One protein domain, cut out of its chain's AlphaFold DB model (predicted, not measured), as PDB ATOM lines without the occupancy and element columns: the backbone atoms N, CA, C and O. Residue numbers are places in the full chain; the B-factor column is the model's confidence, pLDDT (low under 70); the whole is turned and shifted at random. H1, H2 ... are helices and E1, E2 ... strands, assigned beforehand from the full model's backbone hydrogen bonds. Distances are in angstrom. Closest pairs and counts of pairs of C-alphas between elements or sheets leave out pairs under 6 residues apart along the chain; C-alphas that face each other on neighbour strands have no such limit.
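What this domain is: This is residues 3 to 133 of the 137 residues of a protein of Lactobacillus aviarius subsp. araffinosus DSM 20653 (UniProt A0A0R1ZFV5). A long helix, H5, covers part of one face of a small twisted four-stranded sheet with its residues 106 to 117, while the short helices H3 and H4 pack on its other end. Beyond them H1 and H2 make a corner at one end of the longest axis; the long stretch of residues 23 to 42, with no named element, winds between the sheet and that corner. The printed part has 131 residues with six named helices and four named strands, in the order E1 E2 E3 H1 H2 H3 H4 H5 E4 H6; the class is mixed, and the mixed sheet runs E3 E2 E1 E4. The whole is compact, with a radius of gyration of the C-alphas of 15.8 A, and only just flat, spanning 49 by 36 by 20 A.

How they stand to each other: Start with E1, residues 3 to 5, E2, residues 10 to 15, and E3, residues 18 to 22: they form a meander, each strand the antiparallel neighbour of the one before. In the hairpin E1 and E2, look for N 3 and O 12, 2.9 A apart; in the hairpin E2 and E3, for N 13 and O 21, 2.8 A apart. E4, residues 123 to 126, is parallel to E1 at 24 degrees, with N 4 and O 124 within hydrogen-bond range at 2.8 A. H5, residues 93 to 117, is on one face of this sheet, giving two layers, a helix layer and a sheet layer; its height over the sheet is 10.2 A. It runs along the strands, at 18 degrees to E2 on the local plane, and its closest C-alphas to E2 are Tyr 113 and Ala 13, 5.9 A apart. H3, residues 70 to 75, touches residues 94 to 102 of H5 at a shallow tilt of 31 degrees, opposite ways; the closest C-alphas are Ser 75 and Thr 95, 4.4 A. H4, residues 81 to 89, touches residues 94 to 99 of H5 at a steep tilt of 56 degrees, the closest C-alphas being Ala 88 and Lys 96, 5.1 A. H1, residues 43 to 52, and H2, residues 58 to 67, are close but not clearly touching, with the C-alphas of Met 50 and Met 61 7.0 A apart. H6, residues 127 to 132, only grazes the sheet. Each O i to N i+4 pair is within hydrogen-bond range in H2, H3, H4, H5 and H6, and 5 of 6 in H1.

Where its parts are: Find C-alpha 3 at (232.063, 215.372, 235.157), where E1 begins; E2 measures 16.4 A and E3 11.2 A. H1 measures 14.7 A, H2 14.1 A and H4 12.1 A. From C-alpha 93 at (239.969, 229.729, 209.894), H5 runs 36.2 A to C-alpha 117; H6 ends at C-alpha 132, (243.671, 212.672, 224.852).

The domain as a whole: Look at Asn 16 and Asp 54 for the two C-alphas farthest apart, 48.9 A. The printed part has no cut, and the link from E3 to H1 is long, with 20 residues. The mean pLDDT of the printed part is 94.9; residues 7 to 8 are under 70.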
ATOM      1  N   SER A   3     231.479 216.396 236.025       95.00
ATOM      2  CA  SER A   3     232.063 215.372 235.157       95.00
ATOM      3  C   SER A   3     231.794 215.711 233.703       95.00
ATOM      4  O   SER A   3     230.633 215.854 233.309       95.00
ATOM      5  N   TYR A   4     232.855 215.837 232.908       91.88
ATOM      6  CA  TYR A   4     232.754 216.070 231.480       91.88
ATOM      7  C   TYR A   4     233.156 214.834 230.670       91.88
ATOM      8  O   TYR A   4     234.329 214.456 230.588       91.88
ATOM      9  N   HIS A   5     232.161 214.212 230.033       90.69
ATOM     10  CA  HIS A   5     232.329 213.032 229.200       90.69
ATOM     11  C   HIS A   5     232.444 213.412 227.715       90.69
ATOM     12  O   HIS A   5     231.467 213.512 226.964       90.69
ATOM     13  N   LEU A   6     233.686 213.569 227.272       78.56
ATOM     14  CA  LEU A   6     234.117 214.106 225.979       78.56
ATOM     15  C   LEU A   6     234.146 213.062 224.838       78.56
ATOM     16  O   LEU A   6     234.981 213.100 223.935       78.56
ATOM     17  N   GLY A   7     233.232 212.092 224.892       67.31
ATOM     18  CA  GLY A   7     232.972 211.113 223.829       67.31
ATOM     19  C   GLY A   7     231.519 211.198 223.373       67.31
ATOM     20  O   GLY A   7     231.235 211.547 222.230       67.31
ATOM     21  N   ALA A   8     230.593 210.969 224.309       63.50
ATOM     22  CA  ALA A   8     229.167 211.237 224.115       63.50
ATOM     23  C   ALA A   8     228.826 212.741 224.058       63.50
ATOM     24  O   ALA A   8     227.795 213.087 223.487       63.50
ATOM     25  N   GLY A   9     229.679 213.613 224.615       78.44
ATOM     26  CA  GLY A   9     229.518 215.071 224.597       78.44
ATOM     27  C   GLY A   9     228.677 215.642 225.742       78.44
ATOM     28  O   GLY A   9     228.176 216.753 225.616       78.44
ATOM     29  N   SER A  10     228.493 214.907 226.843       89.88
ATOM     30  CA  SER A  10     227.650 215.321 227.974       89.88
ATOM     31  C   SER A  10     228.452 215.839 229.169       89.88
ATOM     32  O   SER A  10     229.510 215.302 229.501       89.88
ATOM     33  N   LEU A  11     227.911 216.852 229.851       95.50
ATOM     34  CA  LEU A  11     228.379 217.335 231.152       95.50
ATOM     35  C   LEU A  11     227.367 216.957 232.233       95.50
ATOM     36  O   LEU A  11     226.168 217.137 232.031       95.50
ATOM     37  N   CYS A  12     227.849 216.494 233.384       96.81
ATOM     38  CA  CYS A  12     227.035 216.128 234.538       96.81
ATOM     39  C   CYS A  12     227.491 216.902 235.782       96.81
ATOM     40  O   CYS A  12     228.650 216.799 236.195       96.81
ATOM     41  N   ALA A  13     226.578 217.655 236.389       97.56
ATOM     42  CA  ALA A  13     226.756 218.240 237.709       97.56
ATOM     43  C   ALA A  13     226.489 217.170 238.773       97.56
ATOM     44  O   ALA A  13     225.440 216.526 238.773       97.56
ATOM     45  N   ILE A  14     227.429 216.979 239.699       97.62
ATOM     46  CA  ILE A  14     227.341 215.956 240.743       97.62
ATOM     47  C   ILE A  14     227.378 216.632 242.113       97.62
ATOM     48  O   ILE A  14     228.375 217.269 242.480       97.62
ATOM     49  N   LYS A  15     226.304 216.430 242.886       97.38
ATOM     50  CA  LYS A  15     226.119 216.948 244.246       97.38
ATOM     51  C   LYS A  15     226.000 215.785 245.225       97.38
ATOM     52  O   LYS A  15     225.116 214.943 245.084       97.38
ATOM     53  N   ASN A  16     226.895 215.720 246.212       95.19
ATOM     54  CA  ASN A  16     226.919 214.663 247.238       95.19
ATOM     55  C   ASN A  16     226.883 213.238 246.647       95.19
ATOM     56  O   ASN A  16     226.129 212.379 247.102       95.19
ATOM     57  N   GLY A  17     227.658 213.012 245.582       94.56
ATOM     58  CA  GLY A  17     227.746 211.718 244.895       94.56
ATOM     59  C   GLY A  17     226.538 211.352 244.026       94.56
ATOM     60  O   GLY A  17     226.494 210.242 243.503       94.56
ATOM     61  N   LYS A  18     225.564 212.252 243.847       96.31
ATOM     62  CA  LYS A  18     224.377 212.028 243.012       96.31
ATOM     63  C   LYS A  18     224.368 212.969 241.815       96.31
ATOM     64  O   LYS A  18     224.778 214.124 241.937       96.31
ATOM     65  N   SER A  19     223.880 212.473 240.676       96.38
ATOM     66  CA  SER A  19     223.592 213.317 239.513       96.38
ATOM     67  C   SER A  19     222.580 214.380 239.925       96.38
ATOM     68  O   SER A  19     221.499 214.046 240.408       96.38
ATOM     69  N   TYR A  20     222.966 215.640 239.777       96.88
ATOM     70  CA  TYR A  20     222.149 216.798 240.109       96.88
ATOM     71  C   TYR A  20     221.563 217.418 238.842       96.88
ATOM     72  O   TYR A  20     220.358 217.633 238.788       96.88
ATOM     73  N   ASP A  21     222.399 217.602 237.816       96.75
ATOM     74  CA  ASP A  21     221.982 218.070 236.492       96.75
ATOM     75  C   ASP A  21     222.843 217.441 235.379       96.75
ATOM     76  O   ASP A  21     223.952 216.952 235.632       96.75
ATOM     77  N   ILE A  22     222.326 217.405 234.151       96.12
ATOM     78  CA  ILE A  22     222.989 216.853 232.971       96.12
ATOM     79  C   ILE A  22     222.650 217.656 231.711       96.12
ATOM     80  O   ILE A  22     221.518 218.063 231.490       96.12
ATOM     81  N   SER A  23     223.642 217.849 230.836       96.06
ATOM     82  CA  SER A  23     223.513 218.801 229.722       96.06
ATOM     83  C   SER A  23     222.594 218.286 228.612       96.06
ATOM     84  O   SER A  23     222.035 219.057 227.840       96.06
ATOM     85  N   MET A  24     222.474 216.964 228.491       95.69
ATOM     86  CA  MET A  24     221.539 216.330 227.565       95.69
ATOM     87  C   MET A  24     220.136 216.303 228.166       95.69
ATOM     88  O   MET A  24     219.967 216.111 229.362       95.69
ATOM     89  N   GLY A  25     219.128 216.430 227.315       93.75
ATOM     90  CA  GLY A  25     217.724 216.423 227.700       93.75
ATOM     91  C   GLY A  25     217.046 215.122 227.293       93.75
ATOM     92  O   GLY A  25     217.607 214.035 227.411       93.75
ATOM     93  N   PHE A  26     215.837 215.241 226.737       95.25
ATOM     94  CA  PHE A  26     215.066 214.094 226.242       95.25
ATOM     95  C   PHE A  26     215.829 213.250 225.206       95.25
ATOM     96  O   PHE A  26     215.623 212.044 225.105       95.25
ATOM     97  N   THR A  27     216.730 213.877 224.443       94.19
ATOM     98  CA  THR A  27     217.626 213.185 223.515       94.19
ATOM     99  C   THR A  27     219.071 213.644 223.715       94.19
ATOM    100  O   THR A  27     219.298 214.745 224.218       94.19
ATOM    101  N   PRO A  28     220.056 212.882 223.211       94.31
ATOM    102  CA  PRO A  28     221.457 213.302 223.189       94.31
ATOM    103  C   PRO A  28     221.788 214.488 222.261       94.31
ATOM    104  O   PRO A  28     222.967 214.714 221.993       94.31
ATOM    105  N   LEU A  29     220.787 215.167 221.680       95.38
ATOM    106  CA  LEU A  29     220.989 216.306 220.781       95.38
ATOM    107  C   LEU A  29     221.203 217.622 221.535       95.38
ATOM    108  O   LEU A  29     222.017 218.424 221.088       95.38
ATOM    109  N   SER A  30     220.474 217.847 222.629       94.56
ATOM    110  CA  SER A  30     220.651 219.049 223.448       94.56
ATOM    111  C   SER A  30     221.924 218.949 224.281       94.56
ATOM    112  O   SER A  30     222.450 217.851 224.503       94.56
ATOM    113  N   GLY A  31     222.417 220.088 224.747       94.69
ATOM    114  CA  GLY A  31     223.679 220.157 225.462       94.69
ATOM    115  C   GLY A  31     224.713 221.025 224.767       94.69
ATOM    116  O   GLY A  31     224.437 221.800 223.846       94.69
ATOM    117  N   ALA A  32     225.957 220.837 225.202       94.50
ATOM    118  CA  ALA A  32     227.115 221.398 224.533       94.50
ATOM    119  C   ALA A  32     227.192 220.915 223.076       94.50
ATOM    120  O   ALA A  32     226.701 219.839 222.716       94.50
ATOM    121  N   GLN A  33     227.848 221.709 222.233       94.62
ATOM    122  CA  GLN A  33     228.119 221.324 220.855       94.62
ATOM    123  C   GLN A  33     228.956 220.037 220.834       94.62
ATOM    124  O   GLN A  33     229.805 219.819 221.696       94.62
ATOM    125  N   MET A  34     228.744 219.176 219.837       94.88
ATOM    126  CA  MET A  34     229.471 217.905 219.708       94.88
ATOM    127  C   MET A  34     230.123 217.791 218.326       94.88
ATOM    128  O   MET A  34     230.153 218.751 217.558       94.88
ATOM    129  N   ALA A  35     230.625 216.602 217.984       95.12
ATOM    130  CA  ALA A  35     231.245 216.344 216.687       95.12
ATOM    131  C   ALA A  35     230.305 216.611 215.512       95.12
ATOM    132  O   ALA A  35     230.599 217.438 214.654       95.12
ATOM    133  N   THR A  36     229.152 215.944 215.504       96.75
ATOM    134  CA  THR A  36     228.166 216.048 214.419       96.75
ATOM    135  C   THR A  36     226.825 216.608 214.873       96.75
ATOM    136  O   THR A  36     225.973 216.910 214.037       96.75
ATOM    137  N   ARG A  37     226.624 216.722 216.191       97.25
ATOM    138  CA  ARG A  37     225.392 217.234 216.790       97.25
ATOM    139  C   ARG A  37     225.514 218.720 217.085       97.25
ATOM    140  O   ARG A  37     226.566 219.168 217.539       97.25
ATOM    141  N   SER A  38     224.439 219.464 216.844       96.62
ATOM    142  CA  SER A  38     224.398 220.910 217.070       96.62
ATOM    143  C   SER A  38     224.632 221.294 218.527       96.62
ATOM    144  O   SER A  38     225.252 222.323 218.769       96.62
ATOM    145  N   GLY A  39     224.166 220.471 219.472       95.81
ATOM    146  CA  GLY A  39     223.900 220.959 220.819       95.81
ATOM    147  C   GLY A  39     222.664 221.857 220.807       95.81
ATOM    148  O   GLY A  39     221.829 221.781 219.894       95.81
ATOM    149  N   ASP A  40     222.586 222.733 221.795       95.81
ATOM    150  CA  ASP A  40     221.504 223.699 221.939       95.81
ATOM    151  C   ASP A  40     221.380 224.645 220.739       95.81
ATOM    152  O   ASP A  40     222.344 225.263 220.280       95.81
ATOM    153  N   VAL A  41     220.147 224.785 220.253       95.50
ATOM    154  CA  VAL A  41     219.758 225.715 219.191       95.50
ATOM    155  C   VAL A  41     218.389 226.308 219.502       95.50
ATOM    156  O   VAL A  41     217.562 225.679 220.160       95.50
ATOM    157  N   ASP A  42     218.127 227.507 218.991       96.19
ATOM    158  CA  ASP A  42     216.796 228.111 219.061       96.19
ATOM    159  C   ASP A  42     215.779 227.236 218.304       96.19
ATOM    160  O   ASP A  42     215.994 226.861 217.152       96.19
ATOM    161  N   VAL A  43     214.638 226.927 218.916       94.88
ATOM    162  CA  VAL A  43     213.560 226.164 218.263       94.88
ATOM    163  C   VAL A  43     213.038 226.894 217.015       94.88
ATOM    164  O   VAL A  43     212.712 226.269 216.003       94.88
ATOM    165  N   SER A  44     213.029 228.224 217.031       97.69
ATOM    166  CA  SER A  44     212.643 229.074 215.900       97.69
ATOM    167  C   SER A  44     213.603 228.931 214.715       97.69
ATOM    168  O   SER A  44     213.168 229.037 213.563       97.69
ATOM    169  N   LEU A  45     214.885 228.621 214.967       96.44
ATOM    170  CA  LEU A  45     215.872 228.322 213.920       96.44
ATOM    171  C   LEU A  45     215.418 227.132 213.076       96.44
ATOM    172  O   LEU A  45     215.545 227.168 211.855       96.44
ATOM    173  N   VAL A  46     214.861 226.097 213.710       96.50
ATOM    174  CA  VAL A  46     214.396 224.884 213.026       96.50
ATOM    175  C   VAL A  46     213.347 225.247 211.978       96.50
ATOM    176  O   VAL A  46     213.507 224.922 210.801       96.50
ATOM    177  N   SER A  47     212.320 226.006 212.374       96.56
ATOM    178  CA  SER A  47     211.270 226.458 211.452       96.56
ATOM    179  C   SER A  47     211.825 227.353 210.341       96.56
ATOM    180  O   SER A  47     211.471 227.189 209.170       96.56
ATOM    181  N   TYR A  48     212.719 228.282 210.690       97.88
ATOM    182  CA  TYR A  48     213.333 229.194 209.729       97.88
ATOM    183  C   TYR A  48     214.149 228.449 208.664       97.88
ATOM    184  O   TYR A  48     213.952 228.674 207.470       97.88
ATOM    185  N   ILE A  49     215.030 227.534 209.078       97.19
ATOM    186  CA  ILE A  49     215.884 226.759 208.171       97.19
ATOM    187  C   ILE A  49     215.047 225.840 207.288       97.19
ATOM    188  O   ILE A  49     215.288 225.783 206.082       97.19
ATOM    189  N   MET A  50     214.030 225.181 207.850       97.94
ATOM    190  CA  MET A  50     213.141 224.330 207.062       97.94
ATOM    191  C   MET A  50     212.446 225.108 205.945       97.94
ATOM    192  O   MET A  50     212.420 224.646 204.808       97.94
ATOM    193  N   LYS A  51     211.948 226.318 206.230       97.94
ATOM    194  CA  LYS A  51     211.341 227.186 205.209       97.94
ATOM    195  C   LYS A  51     212.366 227.673 204.188       97.94
ATOM    196  O   LYS A  51     212.103 227.629 202.993       97.94
ATOM    197  N   LYS A  52     213.535 228.125 204.649       97.94
ATOM    198  CA  LYS A  52     214.578 228.705 203.790       97.94
ATOM    199  C   LYS A  52     215.181 227.696 202.813       97.94
ATOM    200  O   LYS A  52     215.518 228.070 201.698       97.94
ATOM    201  N   LEU A  53     215.340 226.444 203.241       96.88
ATOM    202  CA  LEU A  53     215.941 225.364 202.450       96.88
ATOM    203  C   LEU A  53     214.900 224.413 201.839       96.88
ATOM    204  O   LEU A  53     215.260 223.342 201.357       96.88
ATOM    205  N   ASP A  54     213.619 224.780 201.909       97.31
ATOM    206  CA  ASP A  54     212.482 223.971 201.462       97.31
ATOM    207  C   ASP A  54     212.469 222.522 202.007       97.31
ATOM    208  O   ASP A  54     212.065 221.563 201.348       97.31
ATOM    209  N   ILE A  55     212.912 222.335 203.253       97.56
ATOM    210  CA  ILE A  55     212.915 221.030 203.923       97.56
ATOM    211  C   ILE A  55     211.507 220.747 204.444       97.56
ATOM    212  O   ILE A  55     211.065 221.326 205.434       97.56
ATOM    213  N   LYS A  56     210.807 219.812 203.797       96.94
ATOM    214  CA  LYS A  56     209.436 219.429 204.180       96.94
ATOM    215  C   LYS A  56     209.362 218.435 205.344       96.94
ATOM    216  O   LYS A  56     208.374 218.422 206.067       96.94
ATOM    217  N   SER A  57     210.385 217.599 205.521       97.56
ATOM    218  CA  SER A  57     210.417 216.553 206.554       97.56
ATOM    219  C   SER A  57     211.121 217.046 207.817       97.56
ATOM    220  O   SER A  57     212.279 217.469 207.761       97.56
ATOM    221  N   ILE A  58     210.443 216.938 208.963       96.94
ATOM    222  CA  ILE A  58     211.045 217.232 210.268       96.94
ATOM    223  C   ILE A  58     212.184 216.260 210.594       96.94
ATOM    224  O   ILE A  58     213.226 216.690 211.081       96.94
ATOM    225  N   ASP A  59     212.055 214.984 210.223       97.62
ATOM    226  CA  ASP A  59     213.099 213.976 210.441       97.62
ATOM    227  C   ASP A  59     214.379 214.316 209.679       97.62
ATOM    228  O   ASP A  59     215.481 214.141 210.199       97.62
ATOM    229  N   LYS A  60     214.256 214.884 208.471       97.62
ATOM    230  CA  LYS A  60     215.413 215.381 207.714       97.62
ATOM    231  C   LYS A  60     216.100 216.547 208.429       97.62
ATOM    232  O   LYS A  60     217.327 216.618 208.437       97.62
ATOM    233  N   MET A  61     215.336 217.439 209.057       97.38
ATOM    234  CA  MET A  61     215.911 218.529 209.847       97.38
ATOM    235  C   MET A  61     216.596 218.004 211.119       97.38
ATOM    236  O   MET A  61     217.719 218.400 211.425       97.38
ATOM    237  N   ILE A  62     215.976 217.048 211.816       97.19
ATOM    238  CA  ILE A  62     216.569 216.366 212.976       97.19
ATOM    239  C   ILE A  62     217.852 215.624 212.577       97.19
ATOM    240  O   ILE A  62     218.834 215.651 213.323       97.19
ATOM    241  N   TYR A  63     217.882 215.002 211.395       97.56
ATOM    242  CA  TYR A  63     219.082 214.382 210.840       97.56
ATOM    243  C   TYR A  63     220.205 215.407 210.661       97.56
ATOM    244  O   TYR A  63     221.321 215.158 211.117       97.56
ATOM    245  N   PHE A  64     219.923 216.579 210.082       97.25
ATOM    246  CA  PHE A  64     220.928 217.638 209.945       97.25
ATOM    247  C   PHE A  64     221.469 218.105 211.294       97.25
ATOM    248  O   PHE A  64     222.687 218.208 211.454       97.25
ATOM    249  N   LEU A  65     220.596 218.295 212.285       97.50
ATOM    250  CA  LEU A  65     221.010 218.656 213.642       97.50
ATOM    251  C   LEU A  65     221.862 217.570 214.311       97.50
ATOM    252  O   LEU A  65     222.705 217.900 215.135       97.50
ATOM    253  N   ASN A  66     221.690 216.293 213.953       97.12
ATOM    254  CA  ASN A  66     222.424 215.177 214.557       97.12
ATOM    255  C   ASN A  66     223.714 214.766 213.826       97.12
ATOM    256  O   ASN A  66     224.626 214.224 214.459       97.12
ATOM    257  N   LYS A  67     223.765 214.909 212.499       96.94
ATOM    258  CA  LYS A  67     224.793 214.284 211.642       96.94
ATOM    259  C   LYS A  67     225.617 215.276 210.825       96.94
ATOM    260  O   LYS A  67     226.766 214.979 210.492       96.94
ATOM    261  N   GLU A  68     225.062 216.452 210.552       96.56
ATOM    262  CA  GLU A  68     225.669 217.468 209.682       96.56
ATOM    263  C   GLU A  68     225.908 218.802 210.404       96.56
ATOM    264  O   GLU A  68     226.185 219.819 209.774       96.56
ATOM    265  N   SER A  69     225.818 218.804 211.734       97.12
ATOM    266  CA  SER A  69     226.050 219.971 212.587       97.12
ATOM    267  C   SER A  69     227.327 219.788 213.412       97.12
ATOM    268  O   SER A  69     228.265 219.115 212.977       97.12
ATOM    269  N   GLY A  70     227.398 220.402 214.594       96.19
ATOM    270  CA  GLY A  70     228.557 220.287 215.468       96.19
ATOM    271  C   GLY A  70     229.797 220.965 214.895       96.19
ATOM    272  O   GLY A  70     229.712 221.775 213.964       96.19
ATOM    273  N   PHE A  71     230.962 220.634 215.442       95.94
ATOM    274  CA  PHE A  71     232.213 221.169 214.913       95.94
ATOM    275  C   PHE A  71     232.517 220.632 213.504       95.94
ATOM    276  O   PHE A  71     233.187 221.326 212.739       95.94
ATOM    277  N   LYS A  72     231.969 219.472 213.100       97.44
ATOM    278  CA  LYS A  72     232.011 218.984 211.709       97.44
ATOM    279  C   LYS A  72     231.323 219.975 210.772       97.44
ATOM    280  O   LYS A  72     231.928 220.399 209.792       97.44
ATOM    281  N   GLY A  73     230.091 220.378 211.083       97.50
ATOM    282  CA  GLY A  73     229.321 221.311 210.254       97.50
ATOM    283  C   GLY A  73     229.977 222.691 210.145       97.50
ATOM    284  O   GLY A  73     230.067 223.260 209.056       97.50
ATOM    285  N   VAL A  74     230.508 223.215 211.257       97.69
ATOM    286  CA  VAL A  74     231.202 224.515 211.262       97.69
ATOM    287  C   VAL A  74     232.528 224.440 210.506       97.69
ATOM    288  O   VAL A  74     232.769 225.260 209.616       97.69
ATOM    289  N   SER A  75     233.373 223.452 210.818       97.38
ATOM    290  CA  SER A  75     234.695 223.313 210.198       97.38
ATOM    291  C   SER A  75     234.606 222.961 208.715       97.38
ATOM    292  O   SER A  75     235.411 223.451 207.926       97.38
ATOM    293  N   GLY A  76     233.624 222.139 208.333       96.81
ATOM    294  CA  GLY A  76     233.529 221.535 207.006       96.81
ATOM    295  C   GLY A  76     234.616 220.492 206.731       96.81
ATOM    296  O   GLY A  76     234.836 220.164 205.571       96.81
ATOM    297  N   VAL A  77     235.318 220.016 207.768       95.94
ATOM    298  CA  VAL A  77     236.474 219.117 207.629       95.94
ATOM    299  C   VAL A  77     236.138 217.721 208.129       95.94
ATOM    300  O   VAL A  77     236.035 216.795 207.332       95.94
ATOM    301  N   SER A  78     235.953 217.559 209.441       94.94
ATOM    302  CA  SER A  78     235.862 216.236 210.056       94.94
ATOM    303  C   SER A  78     235.056 216.243 211.347       94.94
ATOM    304  O   SER A  78     234.862 217.279 211.983       94.94
ATOM    305  N   ALA A  79     234.592 215.055 211.727       94.62
ATOM    306  CA  ALA A  79     234.042 214.765 213.046       94.62
ATOM    307  C   ALA A  79     235.130 214.338 214.055       94.62
ATOM    308  O   ALA A  79     234.821 214.159 215.232       94.62
ATOM    309  N   ASP A  80     236.386 214.191 213.624       93.50
ATOM    310  CA  ASP A  80     237.531 213.932 214.498       93.50
ATOM    311  C   ASP A  80     238.214 215.246 214.899       93.50
ATOM    312  O   ASP A  80     238.726 215.982 214.052       93.50
ATOM    313  N   MET A  81     238.260 215.537 216.203       92.00
ATOM    314  CA  MET A  81     238.888 216.755 216.722       92.00
ATOM    315  C   MET A  81     240.377 216.847 216.354       92.00
ATOM    316  O   MET A  81     240.880 217.943 216.136       92.00
ATOM    317  N   ARG A  82     241.085 215.720 216.208       92.50
ATOM    318  CA  ARG A  82     242.513 215.713 215.848       92.50
ATOM    319  C   ARG A  82     242.737 216.276 214.448       92.50
ATOM    320  O   ARG A  82     243.640 217.081 214.245       92.50
ATOM    321  N   GLU A  83     241.894 215.889 213.497       95.00
ATOM    322  CA  GLU A  83     241.946 216.399 212.122       95.00
ATOM    323  C   GLU A  83     241.566 217.886 212.073       95.00
ATOM    324  O   GLU A  83     242.196 218.676 211.367       95.00
ATOM    325  N   VAL A  84     240.579 218.295 212.880       95.38
ATOM    326  CA  VAL A  84     240.171 219.702 213.010       95.38
ATOM    327  C   VAL A  84     241.306 220.553 213.597       95.38
ATOM    328  O   VAL A  84     241.607 221.620 213.060       95.38
ATOM    329  N   GLU A  85     241.986 220.076 214.643       94.75
ATOM    330  CA  GLU A  85     243.146 220.740 215.248       94.75
ATOM    331  C   GLU A  85     244.331 220.849 214.283       94.75
ATOM    332  O   GLU A  85     244.974 221.901 214.218       94.75
ATOM    333  N   GLN A  86     244.619 219.798 213.511       96.31
ATOM    334  CA  GLN A  86     245.669 219.821 212.488       96.31
ATOM    335  C   GLN A  86     245.364 220.862 211.409       96.31
ATOM    336  O   GLN A  86     246.215 221.689 211.082       96.31
ATOM    337  N   ALA A  87     244.131 220.886 210.903       96.88
ATOM    338  CA  ALA A  87     243.713 221.876 209.918       96.88
ATOM    339  C   ALA A  87     243.739 223.307 210.490       96.88
ATOM    340  O   ALA A  87     244.125 224.247 209.796       96.88
ATOM    341  N   ALA A  88     243.379 223.489 211.767       96.56
ATOM    342  CA  ALA A  88     243.494 224.774 212.457       96.56
ATOM    343  C   ALA A  88     244.957 225.231 212.580       96.56
ATOM    344  O   ALA A  88     245.258 226.401 212.324       96.56
ATOM    345  N   ALA A  89     245.871 224.313 212.907       96.31
ATOM    346  CA  ALA A  89     247.309 224.577 212.945       96.31
ATOM    347  C   ALA A  89     247.873 224.924 211.555       96.31
ATOM    348  O   ALA A  89     248.736 225.790 211.450       96.31
ATOM    349  N   ALA A  90     247.322 224.334 210.490       97.56
ATOM    350  CA  ALA A  90     247.635 224.672 209.100       97.56
ATOM    351  C   ALA A  90     247.009 226.000 208.615       97.56
ATOM    352  O   ALA A  90     247.151 226.365 207.451       97.56
ATOM    353  N   GLY A  91     246.315 226.740 209.490       97.31
ATOM    354  CA  GLY A  91     245.790 228.076 209.193       97.31
ATOM    355  C   GLY A  91     244.338 228.125 208.711       97.31
ATOM    356  O   GLY A  91     243.856 229.215 208.398       97.31
ATOM    357  N   ASN A  92     243.611 227.003 208.694       97.69
ATOM    358  CA  ASN A  92     242.189 227.004 208.346       97.69
ATOM    359  C   ASN A  92     241.375 227.772 209.406       97.69
ATOM    360  O   ASN A  92     241.342 227.422 210.585       97.69
ATOM    361  N   GLN A  93     240.713 228.850 208.986       98.00
ATOM    362  CA  GLN A  93     239.969 229.729 209.894       98.00
ATOM    363  C   GLN A  93     238.647 229.113 210.365       98.00
ATOM    364  O   GLN A  93     238.230 229.338 211.499       98.00
ATOM    365  N   ARG A  94     237.998 228.287 209.532       97.81
ATOM    366  CA  ARG A  94     236.742 227.622 209.910       97.81
ATOM    367  C   ARG A  94     236.957 226.580 210.996       97.81
ATOM    368  O   ARG A  94     236.099 226.422 211.856       97.81
ATOM    369  N   THR A  95     238.084 225.873 210.976       97.56
ATOM    370  CA  THR A  95     238.403 224.877 212.008       97.56
ATOM    371  C   THR A  95     238.772 225.544 213.329       97.56
ATOM    372  O   THR A  95     238.328 225.074 214.371       97.56
ATOM    373  N   LYS A  96     239.477 226.685 213.302       97.19
ATOM    374  CA  LYS A  96     239.696 227.518 214.500       97.19
ATOM    375  C   LYS A  96     238.374 227.961 215.126       97.19
ATOM    376  O   LYS A  96     238.162 227.727 216.310       97.19
ATOM    377  N   LEU A  97     237.465 228.503 214.312       97.94
ATOM    378  CA  LEU A  97     236.129 228.892 214.764       97.94
ATOM    379  C   LEU A  97     235.342 227.699 215.328       97.94
ATOM    380  O   LEU A  97     234.671 227.823 216.346       97.94
ATOM    381  N   ALA A  98     235.422 226.533 214.682       97.25
ATOM    382  CA  ALA A  98     234.739 225.330 215.148       97.25
ATOM    383  C   ALA A  98     235.222 224.887 216.540       97.25
ATOM    384  O   ALA A  98     234.397 224.531 217.378       97.25
ATOM    385  N   ILE A  99     236.534 224.949 216.793       95.69
ATOM    386  CA  ILE A  99     237.128 224.654 218.105       95.69
ATOM    387  C   ILE A  99     236.680 225.694 219.142       95.69
ATOM    388  O   ILE A  99     236.282 225.325 220.243       95.69
ATOM    389  N   GLU A 100     236.696 226.981 218.791       96.44
ATOM    390  CA  GLU A 100     236.294 228.064 219.695       96.44
ATOM    391  C   GLU A 100     234.824 227.954 220.120       96.44
ATOM    392  O   GLU A 100     234.515 228.043 221.309       96.44
ATOM    393  N   LEU A 101     233.913 227.715 219.172       96.50
ATOM    394  CA  LEU A 101     232.489 227.525 219.465       96.50
ATOM    395  C   LEU A 101     232.257 226.293 220.341       96.50
ATOM    396  O   LEU A 101     231.481 226.354 221.300       96.50
ATOM    397  N   TYR A 102     232.978 225.210 220.053       94.94
ATOM    398  CA  TYR A 102     232.918 223.984 220.831       94.94
ATOM    399  C   TYR A 102     233.336 224.225 222.288       94.94
ATOM    400  O   TYR A 102     232.537 223.983 223.194       94.94
ATOM    401  N   ILE A 103     234.522 224.803 222.511       94.38
ATOM    402  CA  ILE A 103     235.039 225.151 223.845       94.38
ATOM    403  C   ILE A 103     234.102 226.127 224.562       94.38
ATOM    404  O   ILE A 103     233.758 225.927 225.726       94.38
ATOM    405  N   THR A 104     233.612 227.149 223.862       95.94
ATOM    406  CA  THR A 104     232.685 228.133 224.437       95.94
ATOM    407  C   THR A 104     231.394 227.476 224.923       95.94
ATOM    408  O   THR A 104     230.897 227.819 225.996       95.94
ATOM    409  N   SER A 105     230.849 226.515 224.171       94.88
ATOM    410  CA  SER A 105     229.646 225.785 224.588       94.88
ATOM    411  C   SER A 105     229.871 225.002 225.889       94.88
ATOM    412  O   SER A 105     229.007 225.004 226.761       94.88
ATOM    413  N   ILE A 106     231.060 224.422 226.068       94.00
ATOM    414  CA  ILE A 106     231.455 223.673 227.268       94.00
ATOM    415  C   ILE A 106     231.586 224.610 228.467       94.00
ATOM    416  O   ILE A 106     231.016 224.345 229.525       94.00
ATOM    417  N   ILE A 107     232.292 225.730 228.287       95.56
ATOM    418  CA  ILE A 107     232.496 226.739 229.335       95.56
ATOM    419  C   ILE A 107     231.150 227.256 229.856       95.56
ATOM    420  O   ILE A 107     230.990 227.427 231.065       95.56
ATOM    421  N   ARG A 108     230.163 227.459 228.972       96.31
ATOM    422  CA  ARG A 108     228.811 227.887 229.370       96.31
ATOM    423  C   ARG A 108     228.154 226.900 230.334       96.31
ATOM    424  O   ARG A 108     227.668 227.334 231.374       96.31
ATOM    425  N   TYR A 109     228.189 225.601 230.038       96.69
ATOM    426  CA  TYR A 109     227.634 224.581 230.935       96.69
ATOM    427  C   TYR A 109     228.409 224.460 232.245       96.69
ATOM    428  O   TYR A 109     227.803 224.352 233.307       96.69
ATOM    429  N   ILE A 110     229.742 224.529 232.200       96.12
ATOM    430  CA  ILE A 110     230.555 224.532 233.424       96.12
ATOM    431  C   ILE A 110     230.158 225.714 234.317       96.12
ATOM    432  O   ILE A 110     229.953 225.531 235.514       96.12
ATOM    433  N   GLY A 111     229.999 226.909 233.742       97.44
ATOM    434  CA  GLY A 111     229.562 228.099 234.470       97.44
ATOM    435  C   GLY A 111     228.173 227.949 235.097       97.44
ATOM    436  O   GLY A 111     228.003 228.280 236.271       97.44
ATOM    437  N   GLN A 112     227.205 227.405 234.350       97.00
ATOM    438  CA  GLN A 112     225.858 227.106 234.859       97.00
ATOM    439  C   GLN A 112     225.922 226.167 236.069       97.00
ATOM    440  O   GLN A 112     225.410 226.488 237.139       97.00
ATOM    441  N   TYR A 113     226.658 225.063 235.951       97.69
ATOM    442  CA  TYR A 113     226.755 224.074 237.022       97.69
ATOM    443  C   TYR A 113     227.532 224.561 238.239       97.69
ATOM    444  O   TYR A 113     227.194 224.192 239.360       97.69
ATOM    445  N   ILE A 114     228.550 225.409 238.066       97.75
ATOM    446  CA  ILE A 114     229.219 226.054 239.205       97.75
ATOM    447  C   ILE A 114     228.222 226.917 239.984       97.75
ATOM    448  O   ILE A 114     228.214 226.869 241.217       97.75
ATOM    449  N   ALA A 115     227.376 227.678 239.284       97.56
ATOM    450  CA  ALA A 115     226.362 228.517 239.913       97.56
ATOM    451  C   ALA A 115     225.299 227.679 240.647       97.56
ATOM    452  O   ALA A 115     224.981 227.965 241.801       97.56
ATOM    453  N   GLU A 116     224.800 226.611 240.026       96.56
ATOM    454  CA  GLU A 116     223.805 225.713 240.626       96.56
ATOM    455  C   GLU A 116     224.326 224.939 241.841       96.56
ATOM    456  O   GLU A 116     223.614 224.752 242.834       96.56
ATOM    457  N   LEU A 117     225.580 224.486 241.776       96.75
ATOM    458  CA  LEU A 117     226.231 223.764 242.866       96.75
ATOM    459  C   LEU A 117     226.717 224.696 243.986       96.75
ATOM    460  O   LEU A 117     226.986 224.206 245.081       96.75
ATOM    461  N   GLN A 118     226.752 226.014 243.743       96.25
ATOM    462  CA  GLN A 118     227.293 227.043 244.643       96.25
ATOM    463  C   GLN A 118     228.783 226.828 244.947       96.25
ATOM    464  O   GLN A 118     229.244 226.982 246.076       96.25
ATOM    465  N   GLY A 119     229.536 226.464 243.909       94.38
ATOM    466  CA  GLY A 119     230.926 226.028 244.009       94.38
ATOM    467  C   GLY A 119     231.090 224.539 243.714       94.38
ATOM    468  O   GLY A 119     230.132 223.767 243.698       94.38
ATOM    469  N   ILE A 120     232.324 224.134 243.420       96.12
ATOM    470  CA  ILE A 120     232.665 222.756 243.058       96.12
ATOM    471  C   ILE A 120     234.009 222.357 243.655       96.12
ATOM    472  O   ILE A 120     234.898 223.188 243.805       96.12
ATOM    473  N   ASP A 121     234.173 221.064 243.910       95.38
ATOM    474  CA  ASP A 121     235.438 220.501 244.397       95.38
ATOM    475  C   ASP A 121     236.419 220.200 243.256       95.38
ATOM    476  O   ASP A 121     237.631 220.287 243.420       95.38
ATOM    477  N   ALA A 122     235.889 219.797 242.096       96.25
ATOM    478  CA  ALA A 122     236.675 219.333 240.958       96.25
ATOM    479  C   ALA A 122     235.879 219.370 239.646       96.25
ATOM    480  O   ALA A 122     234.645 219.254 239.648       96.25
ATOM    481  N   ILE A 123     236.621 219.443 238.538       95.56
ATOM    482  CA  ILE A 123     236.163 219.140 237.178       95.56
ATOM    483  C   ILE A 123     236.940 217.912 236.706       95.56
ATOM    484  O   ILE A 123     238.168 217.892 236.790       95.56
ATOM    485  N   THR A 124     236.244 216.892 236.216       95.44
ATOM    486  CA  THR A 124     236.872 215.704 235.633       95.44
ATOM    487  C   THR A 124     236.633 215.662 234.130       95.44
ATOM    488  O   THR A 124     235.553 215.999 233.650       95.44
ATOM    489  N   PHE A 125     237.650 215.236 233.386       94.38
ATOM    490  CA  PHE A 125     237.576 215.009 231.947       94.38
ATOM    491  C   PHE A 125     237.780 213.520 231.683       94.38
ATOM    492  O   PHE A 125     238.704 212.915 232.225       94.38
ATOM    493  N   THR A 126     236.919 212.924 230.866       93.38
ATOM    494  CA  THR A 126     236.983 211.495 230.522       93.38
ATOM    495  C   THR A 126     236.552 211.265 229.073       93.38
ATOM    496  O   THR A 126     236.081 212.191 228.407       93.38
ATOM    497  N   ALA A 127     236.676 210.027 228.594       90.06
ATOM    498  CA  ALA A 127     236.417 209.576 227.234       90.06
ATOM    499  C   ALA A 127     237.411 210.132 226.206       90.06
ATOM    500  O   ALA A 127     238.366 210.826 226.543       90.06
ATOM    501  N   GLY A 128     237.182 209.811 224.929       86.62
ATOM    502  CA  GLY A 128     238.141 210.012 223.839       86.62
ATOM    503  C   GLY A 128     238.800 211.393 223.809       86.62
ATOM    504  O   GLY A 128     240.019 211.481 223.947       86.62
ATOM    505  N   ILE A 129     238.023 212.475 223.660       85.88
ATOM    506  CA  ILE A 129     238.601 213.830 223.597       85.88
ATOM    507  C   ILE A 129     239.090 214.279 224.985       85.88
ATOM    508  O   ILE A 129     240.102 214.963 225.077       85.88
ATOM    509  N   GLY A 130     238.447 213.857 226.076       87.25
ATOM    510  CA  GLY A 130     238.783 214.311 227.428       87.25
ATOM    511  C   GLY A 130     240.089 213.747 227.950       87.25
ATOM    512  O   GLY A 130     240.839 214.456 228.610       87.25
ATOM    513  N   GLU A 131     240.406 212.508 227.603       89.25
ATOM    514  CA  GLU A 131     241.642 211.844 228.016       89.25
ATOM    515  C   GLU A 131     242.822 212.272 227.132       89.25
ATOM    516  O   GLU A 131     243.917 212.529 227.637       89.25
ATOM    517  N   ASN A 132     242.594 212.467 225.828       86.94
ATOM    518  CA  ASN A 132     243.671 212.672 224.852       86.94
ATOM    519  C   ASN A 132     243.862 214.136 224.403       86.94
ATOM    520  O   ASN A 132     244.944 214.510 223.951       86.94
ATOM    521  N   GLY A 133     242.834 214.976 224.514       84.06
ATOM    522  CA  GLY A 133     242.814 216.343 223.990       84.06
ATOM    523  C   GLY A 133     243.402 217.368 224.955       84.06
ATOM    524  O   GLY A 133     242.660 218.118 225.580       84.06
TER     525      GLY A 133